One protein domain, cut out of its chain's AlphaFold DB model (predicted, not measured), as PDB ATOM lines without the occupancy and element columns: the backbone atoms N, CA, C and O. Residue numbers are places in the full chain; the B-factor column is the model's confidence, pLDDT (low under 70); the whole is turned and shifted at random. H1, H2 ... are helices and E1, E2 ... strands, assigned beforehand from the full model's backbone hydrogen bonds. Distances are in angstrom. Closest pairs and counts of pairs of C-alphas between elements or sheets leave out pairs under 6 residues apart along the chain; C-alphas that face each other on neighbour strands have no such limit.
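AT A GLANCE: This is residues 4 to 144 of the 263 residues of an uncharacterized protein of Deltaproteobacteria bacterium (UniProt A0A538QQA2). Two lobes lie along the longest axis: a bundle of three nearly aligned helices, H1, H2 and H4, their centres in a triangle, and a smaller lobe in which the strand hairpin E4 and E5 has H6, H7 and H8 round it. The hairpin E2 and E3 and short H3 lie beyond the end of the bundle where H4 begins, E1 lies between the lobes, and the stretch with H5 joins H4 to the smaller lobe. The printed part has 141 residues, with eight named helices and five named strands in the order E1 H1 H2 E2 E3 H3 H4 H5 H6 H7 E4 E5 H8; both two-stranded sheets, E2 - E3 and E4 - E5, are antiparallel. It is mostly helix and compact, with a radius of gyration of the C-alphas of 16.6 A and spans of 46 by 31 by 25 A.

IN THESE COORDINATES: E1, residues 11 to 13, begins at C-alpha 11, (-23.091, -42.620, -40.028). H1 holds residues 18 to 32, 21.4 A long, and H2 residues 38 to 45, 10.4 A. E2, residues 54 to 56, E3, residues 59 to 61, and H3, residues 64 to 68, follow. H4, residues 70 to 85, is 22.9 A long and begins at C-alpha 70, (-22.398, -42.426, -50.421). Next come H5, residues 91 to 95, H6, residues 102 to 109, 10.4 A, and H7, residues 113 to 121, 12.3 A. E4 holds residues 127 to 130 and E5 residues 133 to 136. H8, residues 138 to 143, ends at C-alpha 143, (-35.318, -61.621, -48.198).

HOW THE PARTS SIT: Residues 4 to 5 pair antiparallel with residues 11 to 12 of E1. The closest C-alphas of E1 and H4, those of Ile 12 and Pro 70, are 6.7 A apart. H1 and H4 touch at a shallow tilt of 9 degrees, the same way, closest at the C-alphas of Val 31 and Lys 82, 5.8 A. H1, with residues 27 to 31 alone, touches H2 in a helical hairpin, closest at C-alphas 30 and 41, 6.7 A. In the hairpin E2 and E3, N 61 and O 54 are 2.8 A apart, within hydrogen-bond range. H6 and H7 touch, about perpendicular at 79 degrees, closest at C-alphas 106 and 113, 5.3 A. In the hairpin E4 and E5, N 128 and O 135 are within hydrogen-bond range at 2.8 A. H8 touches H6 at a steep tilt of 39 degrees, the same way, closest at C-alphas 105 and 141, 6.3 A. H4 is apart from H6, H7 and H8. In each of the eight helices every O i to N i+4 pair is within hydrogen-bond range.

THE WHOLE: The two C-alphas farthest apart, those of Ala 35 and Gly 110, are 48.5 A apart. The printed part has no cut and no long link. The mean pLDDT of the printed part is 93.2, and no printed residue is under 70.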
ATOM      1  N   HIS A   4     -22.243 -37.739 -42.366       94.81
ATOM      2  CA  HIS A   4     -23.671 -37.451 -42.261       94.81
ATOM      3  C   HIS A   4     -24.335 -38.488 -41.361       94.81
ATOM      4  O   HIS A   4     -24.193 -39.687 -41.593       94.81
ATOM      5  N   ILE A   5     -25.065 -38.048 -40.337       95.06
ATOM      6  CA  ILE A   5     -25.844 -38.952 -39.483       95.06
ATOM      7  C   ILE A   5     -27.234 -39.083 -40.103       95.06
ATOM      8  O   ILE A   5     -27.992 -38.116 -40.137       95.06
ATOM      9  N   ALA A   6     -27.570 -40.268 -40.596       94.50
ATOM     10  CA  ALA A   6     -28.874 -40.567 -41.171       94.50
ATOM     11  C   ALA A   6     -29.978 -40.634 -40.098       94.50
ATOM     12  O   ALA A   6     -29.703 -40.818 -38.911       94.50
ATOM     13  N   ILE A   7     -31.245 -40.536 -40.506       94.81
ATOM     14  CA  ILE A   7     -32.414 -40.601 -39.610       94.81
ATOM     15  C   ILE A   7     -32.522 -41.928 -38.857       94.81
ATOM     16  O   ILE A   7     -33.089 -41.985 -37.772       94.81
ATOM     17  N   ASN A   8     -31.944 -42.991 -39.416       92.38
ATOM     18  CA  ASN A   8     -31.846 -44.302 -38.782       92.38
ATOM     19  C   ASN A   8     -30.631 -44.423 -37.843       92.38
ATOM     20  O   ASN A   8     -30.282 -45.531 -37.443       92.38
ATOM     21  N   GLY A   9     -29.948 -43.313 -37.545       92.38
ATOM     22  CA  GLY A   9     -28.792 -43.230 -36.654       92.38
ATOM     23  C   GLY A   9     -27.486 -43.788 -37.228       92.38
ATOM     24  O   GLY A   9     -26.493 -43.859 -36.506       92.38
ATOM     25  N   ARG A  10     -27.448 -44.196 -38.503       91.81
ATOM     26  CA  ARG A  10     -26.209 -44.631 -39.161       91.81
ATOM     27  C   ARG A  10     -25.359 -43.438 -39.580       91.81
ATOM     28  O   ARG A  10     -25.878 -42.462 -40.111       91.81
ATOM     29  N   THR A  11     -24.045 -43.572 -39.451       91.69
ATOM     30  CA  THR A  11     -23.091 -42.620 -40.028       91.69
ATOM     31  C   THR A  11     -22.788 -42.991 -41.475       91.69
ATOM     32  O   THR A  11     -22.473 -44.145 -41.775       91.69
ATOM     33  N   ILE A  12     -22.877 -42.011 -42.370       92.19
ATOM     34  CA  ILE A  12     -22.457 -42.100 -43.765       92.19
ATOM     35  C   ILE A  12     -21.211 -41.237 -43.920       92.19
ATOM     36  O   ILE A  12     -21.257 -40.020 -43.751       92.19
ATOM     37  N   GLU A  13     -20.097 -41.880 -44.235       92.75
ATOM     38  CA  GLU A  13     -18.870 -41.224 -44.668       92.75
ATOM     39  C   GLU A  13     -18.923 -41.017 -46.181       92.75
ATOM     40  O   GLU A  13     -19.273 -41.938 -46.922       92.75
ATOM     41  N   TYR A  14     -18.623 -39.805 -46.644       94.25
ATOM     42  CA  TYR A  14     -18.694 -39.468 -48.063       94.25
ATOM     43  C   TYR A  14     -17.667 -38.401 -48.433       94.25
ATOM     44  O   TYR A  14     -17.286 -37.569 -47.612       94.25
ATOM     45  N   GLU A  15     -17.242 -38.411 -49.692       94.50
ATOM     46  CA  GLU A  15     -16.319 -37.433 -50.259       94.50
ATOM     47  C   GLU A  15     -16.908 -36.928 -51.581       94.50
ATOM     48  O   GLU A  15     -16.774 -37.598 -52.603       94.50
ATOM     49  N   PRO A  16     -17.641 -35.801 -51.561       95.69
ATOM     50  CA  PRO A  16     -18.294 -35.303 -52.757       95.69
ATOM     51  C   PRO A  16     -17.290 -34.586 -53.662       95.69
ATOM     52  O   PRO A  16     -16.425 -33.839 -53.196       95.69
ATOM     53  N   THR A  17     -17.461 -34.723 -54.973       96.38
ATOM     54  CA  THR A  17     -16.830 -33.814 -55.938       96.38
ATOM     55  C   THR A  17     -17.346 -32.381 -55.752       96.38
ATOM     56  O   THR A  17     -18.381 -32.144 -55.126       96.38
ATOM     57  N   ALA A  18     -16.677 -31.381 -56.334       96.94
ATOM     58  CA  ALA A  18     -17.132 -29.988 -56.235       96.94
ATOM     59  C   ALA A  18     -18.564 -29.780 -56.781       96.94
ATOM     60  O   ALA A  18     -19.335 -28.993 -56.226       96.94
ATOM     61  N   ALA A  19     -18.933 -30.500 -57.848       96.69
ATOM     62  CA  ALA A  19     -20.275 -30.449 -58.426       96.69
ATOM     63  C   ALA A  19     -21.315 -31.089 -57.494       96.69
ATOM     64  O   ALA A  19     -22.362 -30.494 -57.231       96.69
ATOM     65  N   GLU A  20     -21.002 -32.262 -56.944       97.12
ATOM     66  CA  GLU A  20     -21.838 -32.958 -55.963       97.12
ATOM     67  C   GLU A  20     -22.028 -32.138 -54.687       97.12
ATOM     68  O   GLU A  20     -23.147 -32.033 -54.201       97.12
ATOM     69  N   ALA A  21     -20.976 -31.494 -54.177       97.38
ATOM     70  CA  ALA A  21     -21.049 -30.655 -52.984       97.38
ATOM     71  C   ALA A  21     -21.973 -29.445 -53.198       97.38
ATOM     72  O   ALA A  21     -22.810 -29.134 -52.350       97.38
ATOM     73  N   LYS A  22     -21.875 -28.789 -54.364       97.75
ATOM     74  CA  LYS A  22     -22.770 -27.683 -54.735       97.75
ATOM     75  C   LYS A  22     -24.223 -28.148 -54.857       97.75
ATOM     76  O   LYS A  22     -25.129 -27.442 -54.413       97.75
ATOM     77  N   PHE A  23     -24.449 -29.317 -55.454       97.94
ATOM     78  CA  PHE A  23     -25.784 -29.898 -55.569       97.94
ATOM     79  C   PHE A  23     -26.353 -30.285 -54.198       97.94
ATOM     80  O   PHE A  23     -27.492 -29.937 -53.896       97.94
ATOM     81  N   LEU A  24     -25.549 -30.920 -53.341       97.69
ATOM     82  CA  LEU A  24     -25.925 -31.298 -51.981       97.69
ATOM     83  C   LEU A  24     -26.359 -30.073 -51.168       97.69
ATOM     84  O   LEU A  24     -27.447 -30.086 -50.603       97.69
ATOM     85  N   HIS A  25     -25.590 -28.983 -51.213       97.44
ATOM     86  CA  HIS A  25     -25.950 -27.736 -50.531       97.44
ATOM     87  C   HIS A  25     -27.303 -27.170 -50.997       97.44
ATOM     88  O   HIS A  25     -28.099 -26.668 -50.203       97.44
ATOM     89  N   ARG A  26     -27.608 -27.289 -52.296       97.94
ATOM     90  CA  ARG A  26     -28.908 -26.886 -52.852       97.94
ATOM     91  C   ARG A  26     -30.049 -27.759 -52.323       97.94
ATOM     92  O   ARG A  26     -31.123 -27.238 -52.028       97.94
ATOM     93  N   VAL A  27     -29.827 -29.067 -52.197       97.94
ATOM     94  CA  VAL A  27     -30.807 -30.011 -51.635       97.94
ATOM     95  C   VAL A  27     -31.021 -29.746 -50.144       97.94
ATOM     96  O   VAL A  27     -32.165 -29.674 -49.708       97.94
ATOM     97  N   GLU A  28     -29.962 -29.509 -49.370       97.50
ATOM     98  CA  GLU A  28     -30.051 -29.132 -47.951       97.50
ATOM     99  C   GLU A  28     -30.889 -27.859 -47.747       97.50
ATOM    100  O   GLU A  28     -31.790 -27.831 -46.904       97.50
ATOM    101  N   ALA A  29     -30.659 -26.828 -48.566       97.44
ATOM    102  CA  ALA A  29     -31.450 -25.598 -48.531       97.44
ATOM    103  C   ALA A  29     -32.937 -25.851 -48.847       97.44
ATOM    104  O   ALA A  29     -33.821 -25.286 -48.199       97.44
ATOM    105  N   ALA A  30     -33.231 -26.731 -49.809       96.88
ATOM    106  CA  ALA A  30     -34.598 -27.116 -50.158       96.88
ATOM    107  C   ALA A  30     -35.291 -27.921 -49.040       96.88
ATOM    108  O   ALA A  30     -36.482 -27.735 -48.779       96.88
ATOM    109  N   VAL A  31     -34.553 -28.778 -48.329       97.06
ATOM    110  CA  VAL A  31     -35.070 -29.516 -47.164       97.06
ATOM    111  C   VAL A  31     -35.482 -28.544 -46.059       97.06
ATOM    112  O   VAL A  31     -36.600 -28.653 -45.550       97.06
ATOM    113  N   ALA A  32     -34.627 -27.564 -45.745       95.19
ATOM    114  CA  ALA A  32     -34.876 -26.557 -44.713       95.19
ATOM    115  C   ALA A  32     -36.028 -25.591 -45.053       95.19
ATOM    116  O   ALA A  32     -36.650 -25.021 -44.156       95.19
ATOM    117  N   ASN A  33     -36.341 -25.409 -46.338       95.62
ATOM    118  CA  ASN A  33     -37.408 -24.517 -46.773       95.62
ATOM    119  C   ASN A  33     -38.791 -25.183 -46.662       95.62
ATOM    120  O   ASN A  33     -39.135 -26.058 -47.457       95.62
ATOM    121  N   ALA A  34     -39.619 -24.728 -45.720       93.06
ATOM    122  CA  ALA A  34     -40.976 -25.243 -45.510       93.06
ATOM    123  C   ALA A  34     -41.915 -25.079 -46.722       93.06
ATOM    124  O   ALA A  34     -42.869 -25.840 -46.843       93.06
ATOM    125  N   ALA A  35     -41.642 -24.129 -47.625       95.50
ATOM    126  CA  ALA A  35     -42.438 -23.928 -48.836       95.50
ATOM    127  C   ALA A  35     -42.172 -24.988 -49.917       95.50
ATOM    128  O   ALA A  35     -43.014 -25.188 -50.784       95.50
ATOM    129  N   VAL A  36     -41.022 -25.668 -49.867       96.31
ATOM    130  CA  VAL A  36     -40.706 -26.767 -50.786       96.31
ATOM    131  C   VAL A  36     -41.412 -28.030 -50.302       96.31
ATOM    132  O   VAL A  36     -41.271 -28.416 -49.143       96.31
ATOM    133  N   SER A  37     -42.138 -28.702 -51.183       96.19
ATOM    134  CA  SER A  37     -42.833 -29.969 -50.927       96.19
ATOM    135  C   SER A  37     -41.924 -31.204 -51.086       96.19
ATOM    136  O   SER A  37     -40.845 -31.131 -51.676       96.19
ATOM    137  N   ASP A  38     -42.366 -32.380 -50.604       94.94
ATOM    138  CA  ASP A  38     -41.697 -33.673 -50.895       94.94
ATOM    139  C   ASP A  38     -41.606 -33.935 -52.405       94.94
ATOM    140  O   ASP A  38     -40.593 -34.433 -52.888       94.94
ATOM    141  N   ALA A  39     -42.646 -33.574 -53.164       95.56
ATOM    142  CA  ALA A  39     -42.685 -33.788 -54.607       95.56
ATOM    143  C   ALA A  39     -41.639 -32.936 -55.342       95.56
ATOM    144  O   ALA A  39     -40.937 -33.450 -56.210       95.56
ATOM    145  N   GLU A  40     -41.488 -31.665 -54.964       96.56
ATOM    146  CA  GLU A  40     -40.476 -30.772 -55.540       96.56
ATOM    147  C   GLU A  40     -39.059 -31.200 -55.157       96.56
ATOM    148  O   GLU A  40     -38.175 -31.228 -56.012       96.56
ATOM    149  N   LEU A  41     -38.838 -31.605 -53.902       97.19
ATOM    150  CA  LEU A  41     -37.537 -32.123 -53.475       97.19
ATOM    151  C   LEU A  41     -37.180 -33.421 -54.212       97.19
ATOM    152  O   LEU A  41     -36.043 -33.606 -54.644       97.19
ATOM    153  N   ARG A  42     -38.156 -34.310 -54.402       96.25
ATOM    154  CA  ARG A  42     -37.988 -35.525 -55.200       96.25
ATOM    155  C   ARG A  42     -37.650 -35.183 -56.649       96.25
ATOM    156  O   ARG A  42     -36.702 -35.744 -57.185       96.25
ATOM    157  N   ALA A  43     -38.376 -34.253 -57.268       95.62
ATOM    158  CA  ALA A  43     -38.097 -33.807 -58.631       95.62
ATOM    159  C   ALA A  43     -36.692 -33.193 -58.762       95.62
ATOM    160  O   ALA A  43     -36.022 -33.418 -59.763       95.62
ATOM    161  N   LEU A  44     -36.218 -32.485 -57.732       96.25
ATOM    162  CA  LEU A  44     -34.856 -31.962 -57.672       96.25
ATOM    163  C   LEU A  44     -33.808 -33.084 -57.627       96.25
ATOM    164  O   LEU A  44     -32.845 -33.048 -58.389       96.25
ATOM    165  N   ILE A  45     -33.989 -34.075 -56.746       96.81
ATOM    166  CA  ILE A  45     -33.041 -35.186 -56.549       96.81
ATOM    167  C   ILE A  45     -32.997 -36.111 -57.766       96.81
ATOM    168  O   ILE A  45     -31.916 -36.542 -58.157       96.81
ATOM    169  N   TYR A  46     -34.142 -36.421 -58.370       95.75
ATOM    170  CA  TYR A  46     -34.230 -37.310 -59.534       95.75
ATOM    171  C   TYR A  46     -34.207 -36.560 -60.874       95.75
ATOM    172  O   TYR A  46     -34.481 -37.157 -61.912       95.75
ATOM    173  N   GLY A  47     -33.918 -35.258 -60.851       94.06
ATOM    174  CA  GLY A  47     -33.935 -34.394 -62.024       94.06
ATOM    175  C   GLY A  47     -32.600 -34.324 -62.776       94.06
ATOM    176  O   GLY A  47     -31.577 -34.830 -62.303       94.06
ATOM    177  N   PRO A  48     -32.589 -33.623 -63.924       93.12
ATOM    178  CA  PRO A  48     -31.432 -33.538 -64.819       93.12
ATOM    179  C   PRO A  48     -30.233 -32.795 -64.224       93.12
ATOM    180  O   PRO A  48     -29.106 -32.970 -64.677       93.12
ATOM    181  N   ASP A  49     -30.461 -31.992 -63.189       92.00
ATOM    182  CA  ASP A  49     -29.408 -31.237 -62.516       92.00
ATOM    183  C   ASP A  49     -28.576 -32.077 -61.534       92.00
ATOM    184  O   ASP A  49     -27.601 -31.564 -60.980       92.00
ATOM    185  N   ASN A  50     -28.982 -33.317 -61.230       95.81
ATOM    186  CA  ASN A  50     -28.244 -34.155 -60.292       95.81
ATOM    187  C   ASN A  50     -26.993 -34.737 -60.975       95.81
ATOM    188  O   ASN A  50     -27.136 -35.596 -61.852       95.81
ATOM    189  N   PRO A  51     -25.773 -34.344 -60.555       95.38
ATOM    190  CA  PRO A  51     -24.533 -34.789 -61.192       95.38
ATOM    191  C   PRO A  51     -24.247 -36.287 -61.007       95.38
ATOM    192  O   PRO A  51     -23.364 -36.816 -61.672       95.38
ATOM    193  N   LEU A  52     -24.971 -36.970 -60.112       94.31
ATOM    194  CA  LEU A  52     -24.830 -38.409 -59.867       94.31
ATOM    195  C   LEU A  52     -25.632 -39.265 -60.853       94.31
ATOM    196  O   LEU A  52     -25.429 -40.477 -60.902       94.31
ATOM    197  N   LEU A  53     -26.584 -38.675 -61.580       94.38
ATOM    198  CA  LEU A  53     -27.501 -39.418 -62.439       94.38
ATOM    199  C   LEU A  53     -27.020 -39.431 -63.881       94.38
ATOM    200  O   LEU A  53     -26.536 -38.423 -64.396       94.38
ATOM    201  N   ASP A  54     -27.217 -40.568 -64.540       91.62
ATOM    202  CA  ASP A  54     -26.962 -40.670 -65.971       91.62
ATOM    203  C   ASP A  54     -28.098 -40.000 -66.748       91.62
ATOM    204  O   ASP A  54     -29.275 -40.174 -66.422       91.62
ATOM    205  N   GLN A  55     -27.741 -39.215 -67.761       89.38
ATOM    206  CA  GLN A  55     -28.681 -38.427 -68.550       89.38
ATOM    207  C   GLN A  55     -28.761 -39.015 -69.954       89.38
ATOM    208  O   GLN A  55     -27.833 -38.876 -70.751       89.38
ATOM    209  N   GLN A  56     -29.885 -39.652 -70.279       85.12
ATOM    210  CA  GLN A  56     -30.100 -40.259 -71.592       85.12
ATOM    211  C   GLN A  56     -31.455 -39.848 -72.165       85.12
ATOM    212  O   GLN A  56     -32.488 -39.976 -71.515       85.12
ATOM    213  N   ALA A  57     -31.451 -39.354 -73.408       81.25
ATOM    214  CA  ALA A  57     -32.657 -38.987 -74.159       81.25
ATOM    215  C   ALA A  57     -33.638 -38.052 -73.407       81.25
ATOM    216  O   ALA A  57     -34.851 -38.169 -73.566       81.25
ATOM    217  N   GLY A  58     -33.122 -37.126 -72.590       80.88
ATOM    218  CA  GLY A  58     -33.939 -36.189 -71.805       80.88
ATOM    219  C   GLY A  58     -34.500 -36.758 -70.496       80.88
ATOM    220  O   GLY A  58     -35.279 -36.080 -69.831       80.88
ATOM    221  N   TYR A  59     -34.096 -37.970 -70.115       84.56
ATOM    222  CA  TYR A  59     -34.449 -38.611 -68.853       84.56
ATOM    223  C   TYR A  59     -33.217 -38.777 -67.961       84.56
ATOM    224  O   TYR A  59     -32.106 -39.000 -68.445       84.56
ATOM    225  N   SER A  60     -33.444 -38.715 -66.650       91.31
ATOM    226  CA  SER A  60     -32.431 -38.964 -65.628       91.31
ATOM    227  C   SER A  60     -32.611 -40.362 -65.043       91.31
ATOM    228  O   SER A  60     -33.704 -40.727 -64.608       91.31
ATOM    229  N   PHE A  61     -31.531 -41.139 -65.008       90.44
ATOM    230  CA  PHE A  61     -31.539 -42.521 -64.543       90.44
ATOM    231  C   PHE A  61     -30.622 -42.707 -63.337       90.44
ATOM    232  O   PHE A  61     -29.460 -42.294 -63.329       90.44
ATOM    233  N   VAL A  62     -31.140 -43.400 -62.321       92.38
ATOM    234  CA  VAL A  62     -30.325 -43.901 -61.212       92.38
ATOM    235  C   VAL A  62     -29.615 -45.161 -61.688       92.38
ATOM    236  O   VAL A  62     -30.229 -46.217 -61.835       92.38
ATOM    237  N   THR A  63     -28.317 -45.047 -61.948       91.31
ATOM    238  CA  THR A  63     -27.474 -46.193 -62.299       91.31
ATOM    239  C   THR A  63     -27.077 -46.977 -61.042       91.31
ATOM    240  O   THR A  63     -27.147 -46.442 -59.932       91.31
ATOM    241  N   PRO A  64     -26.597 -48.229 -61.177       89.06
ATOM    242  CA  PRO A  64     -26.011 -48.958 -60.051       89.06
ATOM    243  C   PRO A  64     -24.891 -48.174 -59.351       89.06
ATOM    244  O   PRO A  64     -24.863 -48.115 -58.126       89.06
ATOM    245  N   ALA A  65     -24.034 -47.485 -60.114       87.62
ATOM    246  CA  ALA A  65     -22.965 -46.652 -59.564       87.62
ATOM    247  C   ALA A  65     -23.507 -45.463 -58.751       87.62
ATOM    248  O   ALA A  65     -23.015 -45.180 -57.658       87.62
ATOM    249  N   ALA A  66     -24.561 -44.800 -59.241       90.81
ATOM    250  CA  ALA A  66     -25.237 -43.739 -58.497       90.81
ATOM    251  C   ALA A  66     -25.833 -44.274 -57.188       90.81
ATOM    252  O   ALA A  66     -25.686 -43.656 -56.139       90.81
ATOM    253  N   PHE A  67     -26.462 -45.451 -57.230       87.69
ATOM    254  CA  PHE A  67     -27.065 -46.078 -56.054       87.69
ATOM    255  C   PHE A  67     -26.029 -46.505 -54.999       87.69
ATOM    256  O   PHE A  67     -26.283 -46.445 -53.792       87.69
ATOM    257  N   GLU A  68     -24.840 -46.916 -55.437       87.81
ATOM    258  CA  GLU A  68     -23.721 -47.258 -54.556       87.81
ATOM    259  C   GLU A  68     -23.027 -46.023 -53.956       87.81
ATOM    260  O   GLU A  68     -22.403 -46.142 -52.899       87.81
ATOM    261  N   SER A  69     -23.190 -44.838 -54.559       92.19
ATOM    262  CA  SER A  69     -22.575 -43.590 -54.095       92.19
ATOM    263  C   SER A  69     -23.022 -43.202 -52.675       92.19
ATOM    264  O   SER A  69     -24.221 -43.027 -52.422       92.19
ATOM    265  N   PRO A  70     -22.080 -42.964 -51.740       93.50
ATOM    266  CA  PRO A  70     -22.398 -42.426 -50.421       93.50
ATOM    267  C   PRO A  70     -23.111 -41.071 -50.476       93.50
ATOM    268  O   PRO A  70     -24.021 -40.836 -49.684       93.50
ATOM    269  N   VAL A  71     -22.769 -40.211 -51.444       96.31
ATOM    270  CA  VAL A  71     -23.428 -38.906 -51.633       96.31
ATOM    271  C   VAL A  71     -24.900 -39.103 -51.983       96.31
ATOM    272  O   VAL A  71     -25.766 -38.451 -51.406       96.31
ATOM    273  N   PHE A  72     -25.209 -40.049 -52.875       95.81
ATOM    274  CA  PHE A  72     -26.596 -40.342 -53.234       95.81
ATOM    275  C   PHE A  72     -27.400 -40.847 -52.030       95.81
ATOM    276  O   PHE A  72     -28.545 -40.448 -51.837       95.81
ATOM    277  N   ARG A  73     -26.788 -41.659 -51.159       93.94
ATOM    278  CA  ARG A  73     -27.422 -42.116 -49.911       93.94
ATOM    279  C   ARG A  73     -27.745 -40.957 -48.962       93.94
ATOM    280  O   ARG A  73     -28.800 -40.985 -48.335       93.94
ATOM    281  N   VAL A  74     -26.893 -39.927 -48.892       96.75
ATOM    282  CA  VAL A  74     -27.196 -38.690 -48.147       96.75
ATOM    283  C   VAL A  74     -28.411 -37.975 -48.744       96.75
ATOM    284  O   VAL A  74     -29.297 -37.563 -47.999       96.75
ATOM    285  N   LEU A  75     -28.518 -37.885 -50.075       97.62
ATOM    286  CA  LEU A  75     -29.687 -37.280 -50.733       97.62
ATOM    287  C   LEU A  75     -30.994 -38.013 -50.397       97.62
ATOM    288  O   LEU A  75     -32.013 -37.367 -50.150       97.62
ATOM    289  N   LEU A  76     -30.972 -39.347 -50.356       96.00
ATOM    290  CA  LEU A  76     -32.141 -40.143 -49.967       96.00
ATOM    291  C   LEU A  76     -32.531 -39.911 -48.501       96.00
ATOM    292  O   LEU A  76     -33.716 -39.771 -48.206       96.00
ATOM    293  N   ASP A  77     -31.557 -39.798 -47.595       96.56
ATOM    294  CA  ASP A  77     -31.828 -39.460 -46.191       96.56
ATOM    295  C   ASP A  77     -32.444 -38.061 -46.041       96.56
ATOM    296  O   ASP A  77     -33.404 -37.872 -45.295       96.56
ATOM    297  N   LEU A  78     -31.939 -37.077 -46.791       97.81
ATOM    298  CA  LEU A  78     -32.495 -35.723 -46.835       97.81
ATOM    299  C   LEU A  78     -33.948 -35.710 -47.337       97.81
ATOM    300  O   LEU A  78     -34.784 -34.980 -46.794       97.81
ATOM    301  N   LEU A  79     -34.274 -36.548 -48.325       97.19
ATOM    302  CA  LEU A  79     -35.648 -36.742 -48.786       97.19
ATOM    303  C   LEU A  79     -36.533 -37.344 -47.688       97.19
ATOM    304  O   LEU A  79     -37.635 -36.850 -47.447       97.19
ATOM    305  N   ASP A  80     -36.057 -38.363 -46.975       96.19
ATOM    306  CA  ASP A  80     -36.827 -38.966 -45.887       96.19
ATOM    307  C   ASP A  80     -37.018 -38.001 -44.706       96.19
ATOM    308  O   ASP A  80     -38.123 -37.913 -44.169       96.19
ATOM    309  N   ARG A  81     -36.022 -37.171 -44.366       95.75
ATOM    310  CA  ARG A  81     -36.182 -36.069 -43.393       95.75
ATOM    311  C   ARG A  81     -37.295 -35.112 -43.797       95.75
ATOM    312  O   ARG A  81     -38.093 -34.703 -42.953       95.75
ATOM    313  N   LYS A  82     -37.377 -34.776 -45.087       95.81
ATOM    314  CA  LYS A  82     -38.450 -33.926 -45.607       95.81
ATOM    315  C   LYS A  82     -39.818 -34.583 -45.451       95.81
ATOM    316  O   LYS A  82     -40.767 -33.914 -45.051       95.81
ATOM    317  N   ARG A  83     -39.918 -35.887 -45.714       95.38
ATOM    318  CA  ARG A  83     -41.159 -36.656 -45.536       95.38
ATOM    319  C   ARG A  83     -41.593 -36.740 -44.080       95.38
ATOM    320  O   ARG A  83     -42.782 -36.613 -43.804       95.38
ATOM    321  N   VAL A  84     -40.646 -36.890 -43.154       94.81
ATOM    322  CA  VAL A  84     -40.929 -36.824 -41.712       94.81
ATOM    323  C   VAL A  84     -41.480 -35.446 -41.349       94.81
ATOM    324  O   VAL A  84     -42.543 -35.357 -40.741       94.81
ATOM    325  N   ALA A  85     -40.820 -34.367 -41.781       93.19
ATOM    326  CA  ALA A  85     -41.277 -33.002 -41.512       93.19
ATOM    327  C   ALA A  85     -42.661 -32.699 -42.119       93.19
ATOM    328  O   ALA A  85     -43.446 -31.960 -41.533       93.19
ATOM    329  N   ALA A  86     -42.974 -33.292 -43.275       92.75
ATOM    330  CA  ALA A  86     -44.274 -33.182 -43.931       92.75
ATOM    331  C   ALA A  86     -45.344 -34.141 -43.364       92.75
ATOM    332  O   ALA A  86     -46.483 -34.117 -43.829       92.75
ATOM    333  N   GLY A  87     -44.996 -35.012 -42.407       92.12
ATOM    334  CA  GLY A  87     -45.898 -36.019 -41.837       92.12
ATOM    335  C   GLY A  87     -46.248 -37.180 -42.776       92.12
ATOM    336  O   GLY A  87     -47.126 -37.979 -42.457       92.12
ATOM    337  N   SER A  88     -45.584 -37.300 -43.931       92.94
ATOM    338  CA  SER A  88     -45.802 -38.392 -44.889       92.94
ATOM    339  C   SER A  88     -44.966 -39.641 -44.588       92.94
ATOM    340  O   SER A  88     -45.238 -40.707 -45.143       92.94
ATOM    341  N   LEU A  89     -43.981 -39.531 -43.691       92.94
ATOM    342  CA  LEU A  89     -43.220 -40.651 -43.142       92.94
ATOM    343  C   LEU A  89     -43.308 -40.659 -41.610       92.94
ATOM    344  O   LEU A  89     -42.812 -39.752 -40.946       92.94
ATOM    345  N   ASP A  90     -43.906 -41.714 -41.058       94.69
ATOM    346  CA  ASP A  90     -43.949 -41.974 -39.616       94.69
ATOM    347  C   ASP A  90     -42.664 -42.693 -39.179       94.69
ATOM    348  O   ASP A  90     -42.431 -43.863 -39.517       94.69
ATOM    349  N   LEU A  91     -41.811 -41.965 -38.458       91.88
ATOM    350  CA  LEU A  91     -40.502 -42.443 -38.029       91.88
ATOM    351  C   LEU A  91     -40.611 -43.532 -36.957       91.88
ATOM    352  O   LEU A  91     -39.908 -44.538 -37.045       91.88
ATOM    353  N   ASP A  92     -41.519 -43.375 -35.996       91.38
ATOM    354  CA  ASP A  92     -41.692 -44.313 -34.885       91.38
ATOM    355  C   ASP A  92     -42.219 -45.651 -35.392       91.38
ATOM    356  O   ASP A  92     -41.664 -46.712 -35.086       91.38
ATOM    357  N   LYS A  93     -43.234 -45.613 -36.263       92.56
ATOM    358  CA  LYS A  93     -43.749 -46.812 -36.930       92.56
ATOM    359  C   LYS A  93     -42.679 -47.483 -37.787       92.56
ATOM    360  O   LYS A  93     -42.610 -48.711 -37.853       92.56
ATOM    361  N   THR A  94     -41.842 -46.689 -38.453       92.06
ATOM    362  CA  THR A  94     -40.746 -47.191 -39.286       92.06
ATOM    363  C   THR A  94     -39.701 -47.909 -38.439       92.06
ATOM    364  O   THR A  94     -39.355 -49.048 -38.763       92.06
ATOM    365  N   ALA A  95     -39.254 -47.275 -37.354       92.38
ATOM    366  CA  ALA A  95     -38.251 -47.787 -36.429       92.38
ATOM    367  C   ALA A  95     -38.741 -49.030 -35.668       92.38
ATOM    368  O   ALA A  95     -37.971 -49.967 -35.463       92.38
ATOM    369  N   ALA A  96     -40.033 -49.095 -35.320       93.81
ATOM    370  CA  ALA A  96     -40.635 -50.213 -34.587       93.81
ATOM    371  C   ALA A  96     -40.524 -51.576 -35.301       93.81
ATOM    372  O   ALA A  96     -40.613 -52.616 -34.651       93.81
ATOM    373  N   ARG A  97     -40.302 -51.590 -36.622       95.12
ATOM    374  CA  ARG A  97     -40.101 -52.825 -37.405       95.12
ATOM    375  C   ARG A  97     -38.724 -53.459 -37.198       95.12
ATOM    376  O   ARG A  97     -38.556 -54.651 -37.435       95.12
ATOM    377  N   TYR A  98     -37.736 -52.681 -36.767       96.50
ATOM    378  CA  TYR A  98     -36.365 -53.146 -36.584       96.50
ATOM    379  C   TYR A  98     -36.208 -53.752 -35.189       96.50
ATOM    380  O   TYR A  98     -35.876 -53.064 -34.225       96.50
ATOM    381  N   THR A  99     -36.470 -55.054 -35.076       96.69
ATOM    382  CA  THR A  99     -36.493 -55.766 -33.790       96.69
ATOM    383  C   THR A  99     -35.295 -56.692 -33.591       96.69
ATOM    384  O   THR A  99     -34.803 -56.809 -32.466       96.69
ATOM    385  N   LEU A 100     -34.784 -57.302 -34.665       97.31
ATOM    386  CA  LEU A 100     -33.744 -58.328 -34.577       97.31
ATOM    387  C   LEU A 100     -32.377 -57.719 -34.287       97.31
ATOM    388  O   LEU A 100     -31.959 -56.754 -34.924       97.31
ATOM    389  N   SER A 101     -31.652 -58.330 -33.363       97.88
ATOM    390  CA  SER A 101     -30.224 -58.111 -33.176       97.88
ATOM    391  C   SER A 101     -29.404 -58.727 -34.317       97.88
ATOM    392  O   SER A 101     -29.875 -59.553 -35.103       97.88
ATOM    393  N   VAL A 102     -28.123 -58.357 -34.380       97.12
ATOM    394  CA  VAL A 102     -27.148 -58.973 -35.296       97.12
ATOM    395  C   VAL A 102     -27.048 -60.486 -35.088       97.12
ATOM    396  O   VAL A 102     -26.977 -61.214 -36.074       97.12
ATOM    397  N   ALA A 103     -27.055 -60.948 -33.835       95.56
ATOM    398  CA  ALA A 103     -26.918 -62.364 -33.501       95.56
ATOM    399  C   ALA A 103     -28.131 -63.175 -33.985       95.56
ATOM    400  O   ALA A 103     -27.970 -64.190 -34.658       95.56
ATOM    401  N   GLU A 104     -29.347 -62.680 -33.736       95.69
ATOM    402  CA  GLU A 104     -30.581 -63.326 -34.209       95.69
ATOM    403  C   GLU A 104     -30.647 -63.364 -35.740       95.69
ATOM    404  O   GLU A 104     -31.029 -64.373 -36.333       95.69
ATOM    405  N   ALA A 105     -30.230 -62.286 -36.411       95.50
ATOM    406  CA  ALA A 105     -30.152 -62.267 -37.866       95.50
ATOM    407  C   ALA A 105     -29.088 -63.238 -38.407       95.50
ATOM    408  O   ALA A 105     -29.321 -63.900 -39.417       95.50
ATOM    409  N   ALA A 106     -27.935 -63.348 -37.741       90.31
ATOM    410  CA  ALA A 106     -26.864 -64.266 -38.118       90.31
ATOM    411  C   ALA A 106     -27.311 -65.728 -38.007       90.31
ATOM    412  O   ALA A 106     -27.092 -66.504 -38.940       90.31
ATOM    413  N   GLU A 107     -27.998 -66.084 -36.919       87.50
ATOM    414  CA  GLU A 107     -28.603 -67.404 -36.736       87.50
ATOM    415  C   GLU A 107     -29.636 -67.699 -37.830       87.50
ATOM    416  O   GLU A 107     -29.567 -68.744 -38.485       87.50
ATOM    417  N   ARG A 108     -30.537 -66.745 -38.093       89.81
ATOM    418  CA  ARG A 108     -31.597 -66.873 -39.103       89.81
ATOM    419  C   ARG A 108     -31.047 -67.060 -40.519       89.81
ATOM    420  O   ARG A 108     -31.559 -67.884 -41.272       89.81
ATOM    421  N   LEU A 109     -29.976 -66.346 -40.860       85.56
ATOM    422  CA  LEU A 109     -29.281 -66.451 -42.148       85.56
ATOM    423  C   LEU A 109     -28.291 -67.628 -42.211       85.56
ATOM    424  O   LEU A 109     -27.824 -67.994 -43.292       85.56
ATOM    425  N   GLY A 110     -27.931 -68.217 -41.069       82.81
ATOM    426  CA  GLY A 110     -26.900 -69.247 -40.972       82.81
ATOM    427  C   GLY A 110     -25.485 -68.752 -41.297       82.81
ATOM    428  O   GLY A 110     -24.660 -69.541 -41.771       82.81
ATOM    429  N   ILE A 111     -25.189 -67.472 -41.057       84.12
ATOM    430  CA  ILE A 111     -23.876 -66.845 -41.294       84.12
ATOM    431  C   ILE A 111     -23.248 -66.345 -39.988       84.12
ATOM    432  O   ILE A 111     -23.826 -66.479 -38.920       84.12
ATOM    433  N   ARG A 112     -22.023 -65.813 -40.053       85.62
ATOM    434  CA  ARG A 112     -21.359 -65.208 -38.886       85.62
ATOM    435  C   ARG A 112     -21.892 -63.796 -38.636       85.62
ATOM    436  O   ARG A 112     -22.114 -63.062 -39.597       85.62
ATOM    437  N   ASP A 113     -21.943 -63.369 -37.379       90.94
ATOM    438  CA  ASP A 113     -22.267 -61.993 -36.970       90.94
ATOM    439  C   ASP A 113     -21.450 -60.942 -37.724       90.94
ATOM    440  O   ASP A 113     -21.981 -59.921 -38.157       90.94
ATOM    441  N   SER A 114     -20.153 -61.202 -37.931       90.31
ATOM    442  CA  SER A 114     -19.281 -60.305 -38.691       90.31
ATOM    443  C   SER A 114     -19.767 -60.108 -40.128       90.31
ATOM    444  O   SER A 114     -19.719 -58.992 -40.626       90.31
ATOM    445  N   ALA A 115     -20.304 -61.149 -40.772       88.81
ATOM    446  CA  ALA A 115     -20.845 -61.060 -42.126       88.81
ATOM    447  C   ALA A 115     -22.149 -60.247 -42.175       88.81
ATOM    448  O   ALA A 115     -22.358 -59.499 -43.129       88.81
ATOM    449  N   VAL A 116     -22.994 -60.346 -41.142       93.75
ATOM    450  CA  VAL A 116     -24.180 -59.484 -40.994       93.75
ATOM    451  C   VAL A 116     -23.752 -58.027 -40.818       93.75
ATOM    452  O   VAL A 116     -24.240 -57.158 -41.537       93.75
ATOM    453  N   ARG A 117     -22.794 -57.749 -39.920       94.12
ATOM    454  CA  ARG A 117     -22.262 -56.390 -39.704       94.12
ATOM    455  C   ARG A 117     -21.674 -55.808 -40.987       94.12
ATOM    456  O   ARG A 117     -22.004 -54.681 -41.334       94.12
ATOM    457  N   THR A 118     -20.875 -56.581 -41.721       90.75
ATOM    458  CA  THR A 118     -20.343 -56.172 -43.028       90.75
ATOM    459  C   THR A 118     -21.464 -55.861 -44.019       90.75
ATOM    460  O   THR A 118     -21.434 -54.806 -44.643       90.75
ATOM    461  N   ALA A 119     -22.496 -56.706 -44.123       91.38
ATOM    462  CA  ALA A 119     -23.630 -56.453 -45.013       91.38
ATOM    463  C   ALA A 119     -24.388 -55.162 -44.661       91.38
ATOM    464  O   ALA A 119     -24.799 -54.423 -45.558       91.38
ATOM    465  N   VAL A 120     -24.543 -54.865 -43.368       92.94
ATOM    466  CA  VAL A 120     -25.133 -53.606 -42.897       92.94
ATOM    467  C   VAL A 120     -24.252 -52.420 -43.277       92.94
ATOM    468  O   VAL A 120     -24.751 -51.471 -43.885       92.94
ATOM    469  N   LEU A 121     -22.952 -52.476 -42.970       87.38
ATOM    470  CA  LEU A 121     -21.992 -51.405 -43.262       87.38
ATOM    471  C   LEU A 121     -21.930 -51.085 -44.759       87.38
ATOM    472  O   LEU A 121     -22.014 -49.922 -45.141       87.38
ATOM    473  N   GLU A 122     -21.911 -52.110 -45.609       84.81
ATOM    474  CA  GLU A 122     -21.920 -51.968 -47.071       84.81
ATOM    475  C   GLU A 122     -23.269 -51.462 -47.622       84.81
ATOM    476  O   GLU A 122     -23.370 -51.070 -48.785       84.81
ATOM    477  N   GLY A 123     -24.315 -51.420 -46.789       84.75
ATOM    478  CA  GLY A 123     -25.655 -50.974 -47.174       84.75
ATOM    479  C   GLY A 123     -26.487 -52.045 -47.879       84.75
ATOM    480  O   GLY A 123     -27.555 -51.735 -48.395       84.75
ATOM    481  N   ARG A 124     -26.030 -53.302 -47.880       88.00
ATOM    482  CA  ARG A 124     -26.732 -54.444 -48.491       88.00
ATOM    483  C   ARG A 124     -27.854 -54.994 -47.615       88.00
ATOM    484  O   ARG A 124     -28.743 -55.667 -48.126       88.00
ATOM    485  N   LEU A 125     -27.812 -54.721 -46.312       91.88
ATOM    486  CA  LEU A 125     -28.865 -55.083 -45.371       91.88
ATOM    487  C   LEU A 125     -29.372 -53.822 -44.643       91.88
ATOM    488  O   LEU A 125     -28.586 -53.178 -43.939       91.88
ATOM    489  N   PRO A 126     -30.653 -53.438 -44.813       92.50
ATOM    490  CA  PRO A 126     -31.237 -52.301 -44.108       92.50
ATOM    491  C   PRO A 126     -31.195 -52.498 -42.593       92.50
ATOM    492  O   PRO A 126     -31.559 -53.560 -42.089       92.50
ATOM    493  N   ALA A 127     -30.799 -51.457 -41.864       95.50
ATOM    494  CA  ALA A 127     -30.677 -51.492 -40.413       95.50
ATOM    495  C   ALA A 127     -31.040 -50.148 -39.781       95.50
ATOM    496  O   ALA A 127     -30.946 -49.104 -40.431       95.50
ATOM    497  N   TRP A 128     -31.382 -50.207 -38.498       95.94
ATOM    498  CA  TRP A 128     -31.617 -49.070 -37.624       95.94
ATOM    499  C   TRP A 128     -30.644 -49.107 -36.452       95.94
ATOM    500  O   TRP A 128     -30.439 -50.163 -35.858       95.94
ATOM    501  N   MET A 129     -30.055 -47.969 -36.105       95.19
ATOM    502  CA  MET A 129     -29.248 -47.826 -34.899       95.19
ATOM    503  C   MET A 129     -30.160 -47.417 -33.748       95.19
ATOM    504  O   MET A 129     -30.754 -46.339 -33.771       95.19
ATOM    505  N   LYS A 130     -30.286 -48.281 -32.744       89.94
ATOM    506  CA  LYS A 130     -31.067 -48.019 -31.532       89.94
ATOM    507  C   LYS A 130     -30.173 -48.238 -30.322       89.94
ATOM    508  O   LYS A 130     -29.622 -49.323 -30.176       89.94
ATOM    509  N   ASP A 131     -29.985 -47.200 -29.512       87.75
ATOM    510  CA  ASP A 131     -29.154 -47.242 -28.300       87.75
ATOM    511  C   ASP A 131     -27.716 -47.752 -28.556       87.75
ATOM    512  O   ASP A 131     -27.129 -48.468 -27.753       87.75
ATOM    513  N   GLY A 132     -27.143 -47.401 -29.716       88.75
ATOM    514  CA  GLY A 132     -25.806 -47.845 -30.138       88.75
ATOM    515  C   GLY A 132     -25.753 -49.251 -30.749       88.75
ATOM    516  O   GLY A 132     -24.689 -49.691 -31.187       88.75
ATOM    517  N   GLU A 133     -26.886 -49.945 -30.848       94.06
ATOM    518  CA  GLU A 133     -26.976 -51.296 -31.396       94.06
ATOM    519  C   GLU A 133     -27.605 -51.324 -32.791       94.06
ATOM    520  O   GLU A 133     -28.547 -50.593 -33.095       94.06
ATOM    521  N   ILE A 134     -27.108 -52.233 -33.633       96.50
ATOM    522  CA  ILE A 134     -27.704 -52.537 -34.936       96.50
ATOM    523  C   ILE A 134     -28.969 -53.366 -34.712       96.50
ATOM    524  O   ILE A 134     -28.907 -54.479 -34.182       96.50
ATOM    525  N   ARG A 135     -30.094 -52.845 -35.197       97.81
ATOM    526  CA  ARG A 135     -31.380 -53.530 -35.270       97.81
ATOM    527  C   ARG A 135     -31.793 -53.741 -36.718       97.81
ATOM    528  O   ARG A 135     -31.606 -52.875 -37.569       97.81
ATOM    529  N   LEU A 136     -32.341 -54.913 -37.001       97.62
ATOM    530  CA  LEU A 136     -32.654 -55.402 -38.338       97.62
ATOM    531  C   LEU A 136     -34.145 -55.717 -38.431       97.62
ATOM    532  O   LEU A 136     -34.744 -56.241 -37.489       97.62
ATOM    533  N   ALA A 137     -34.746 -55.394 -39.572       96.00
ATOM    534  CA  ALA A 137     -36.133 -55.738 -39.843       96.00
ATOM    535  C   ALA A 137     -36.225 -57.227 -40.241       96.00
ATOM    536  O   ALA A 137     -35.491 -57.640 -41.148       96.00
ATOM    537  N   PRO A 138     -37.086 -58.045 -39.602       93.69
ATOM    538  CA  PRO A 138     -37.232 -59.466 -39.920       93.69
ATOM    539  C   PRO A 138     -37.417 -59.760 -41.412       93.69
ATOM    540  O   PRO A 138     -36.734 -60.623 -41.956       93.69
ATOM    541  N   GLU A 139     -38.266 -58.993 -42.092       91.94
ATOM    542  CA  GLU A 139     -38.557 -59.132 -43.520       91.94
ATOM    543  C   GLU A 139     -37.339 -58.845 -44.413       91.94
ATOM    544  O   GLU A 139     -37.159 -59.466 -45.464       91.94
ATOM    545  N   SER A 140     -36.462 -57.934 -43.981       92.75
ATOM    546  CA  SER A 140     -35.209 -57.645 -44.685       92.75
ATOM    547  C   SER A 140     -34.212 -58.784 -44.509       92.75
ATOM    548  O   SER A 140     -33.512 -59.133 -45.452       92.75
ATOM    549  N   VAL A 141     -34.166 -59.392 -43.321       92.62
ATOM    550  CA  VAL A 141     -33.327 -60.570 -43.062       92.62
ATOM    551  C   VAL A 141     -33.822 -61.773 -43.870       92.62
ATOM    552  O   VAL A 141     -33.011 -62.459 -44.479       92.62
ATOM    553  N   ASP A 142     -35.133 -62.002 -43.948       86.38
ATOM    554  CA  ASP A 142     -35.712 -63.127 -44.698       86.38
ATOM    555  C   ASP A 142     -35.467 -63.055 -46.204       86.38
ATOM    556  O   ASP A 142     -35.253 -64.076 -46.857       86.38
ATOM    557  N   SER A 143     -35.517 -61.850 -46.765       86.00
ATOM    558  CA  SER A 143     -35.318 -61.621 -48.198       86.00
ATOM    559  C   SER A 143     -33.847 -61.475 -48.594       86.00
ATOM    560  O   SER A 143     -33.526 -61.465 -49.785       86.00
ATOM    561  N   TYR A 144     -32.937 -61.371 -47.622       89.25
ATOM    562  CA  TYR A 144     -31.529 -61.129 -47.892       89.25
ATOM    563  C   TYR A 144     -30.834 -62.358 -48.480       89.25
ATOM    564  O   TYR A 144     -30.690 -63.410 -47.852       89.25
TER     565      TYR A 144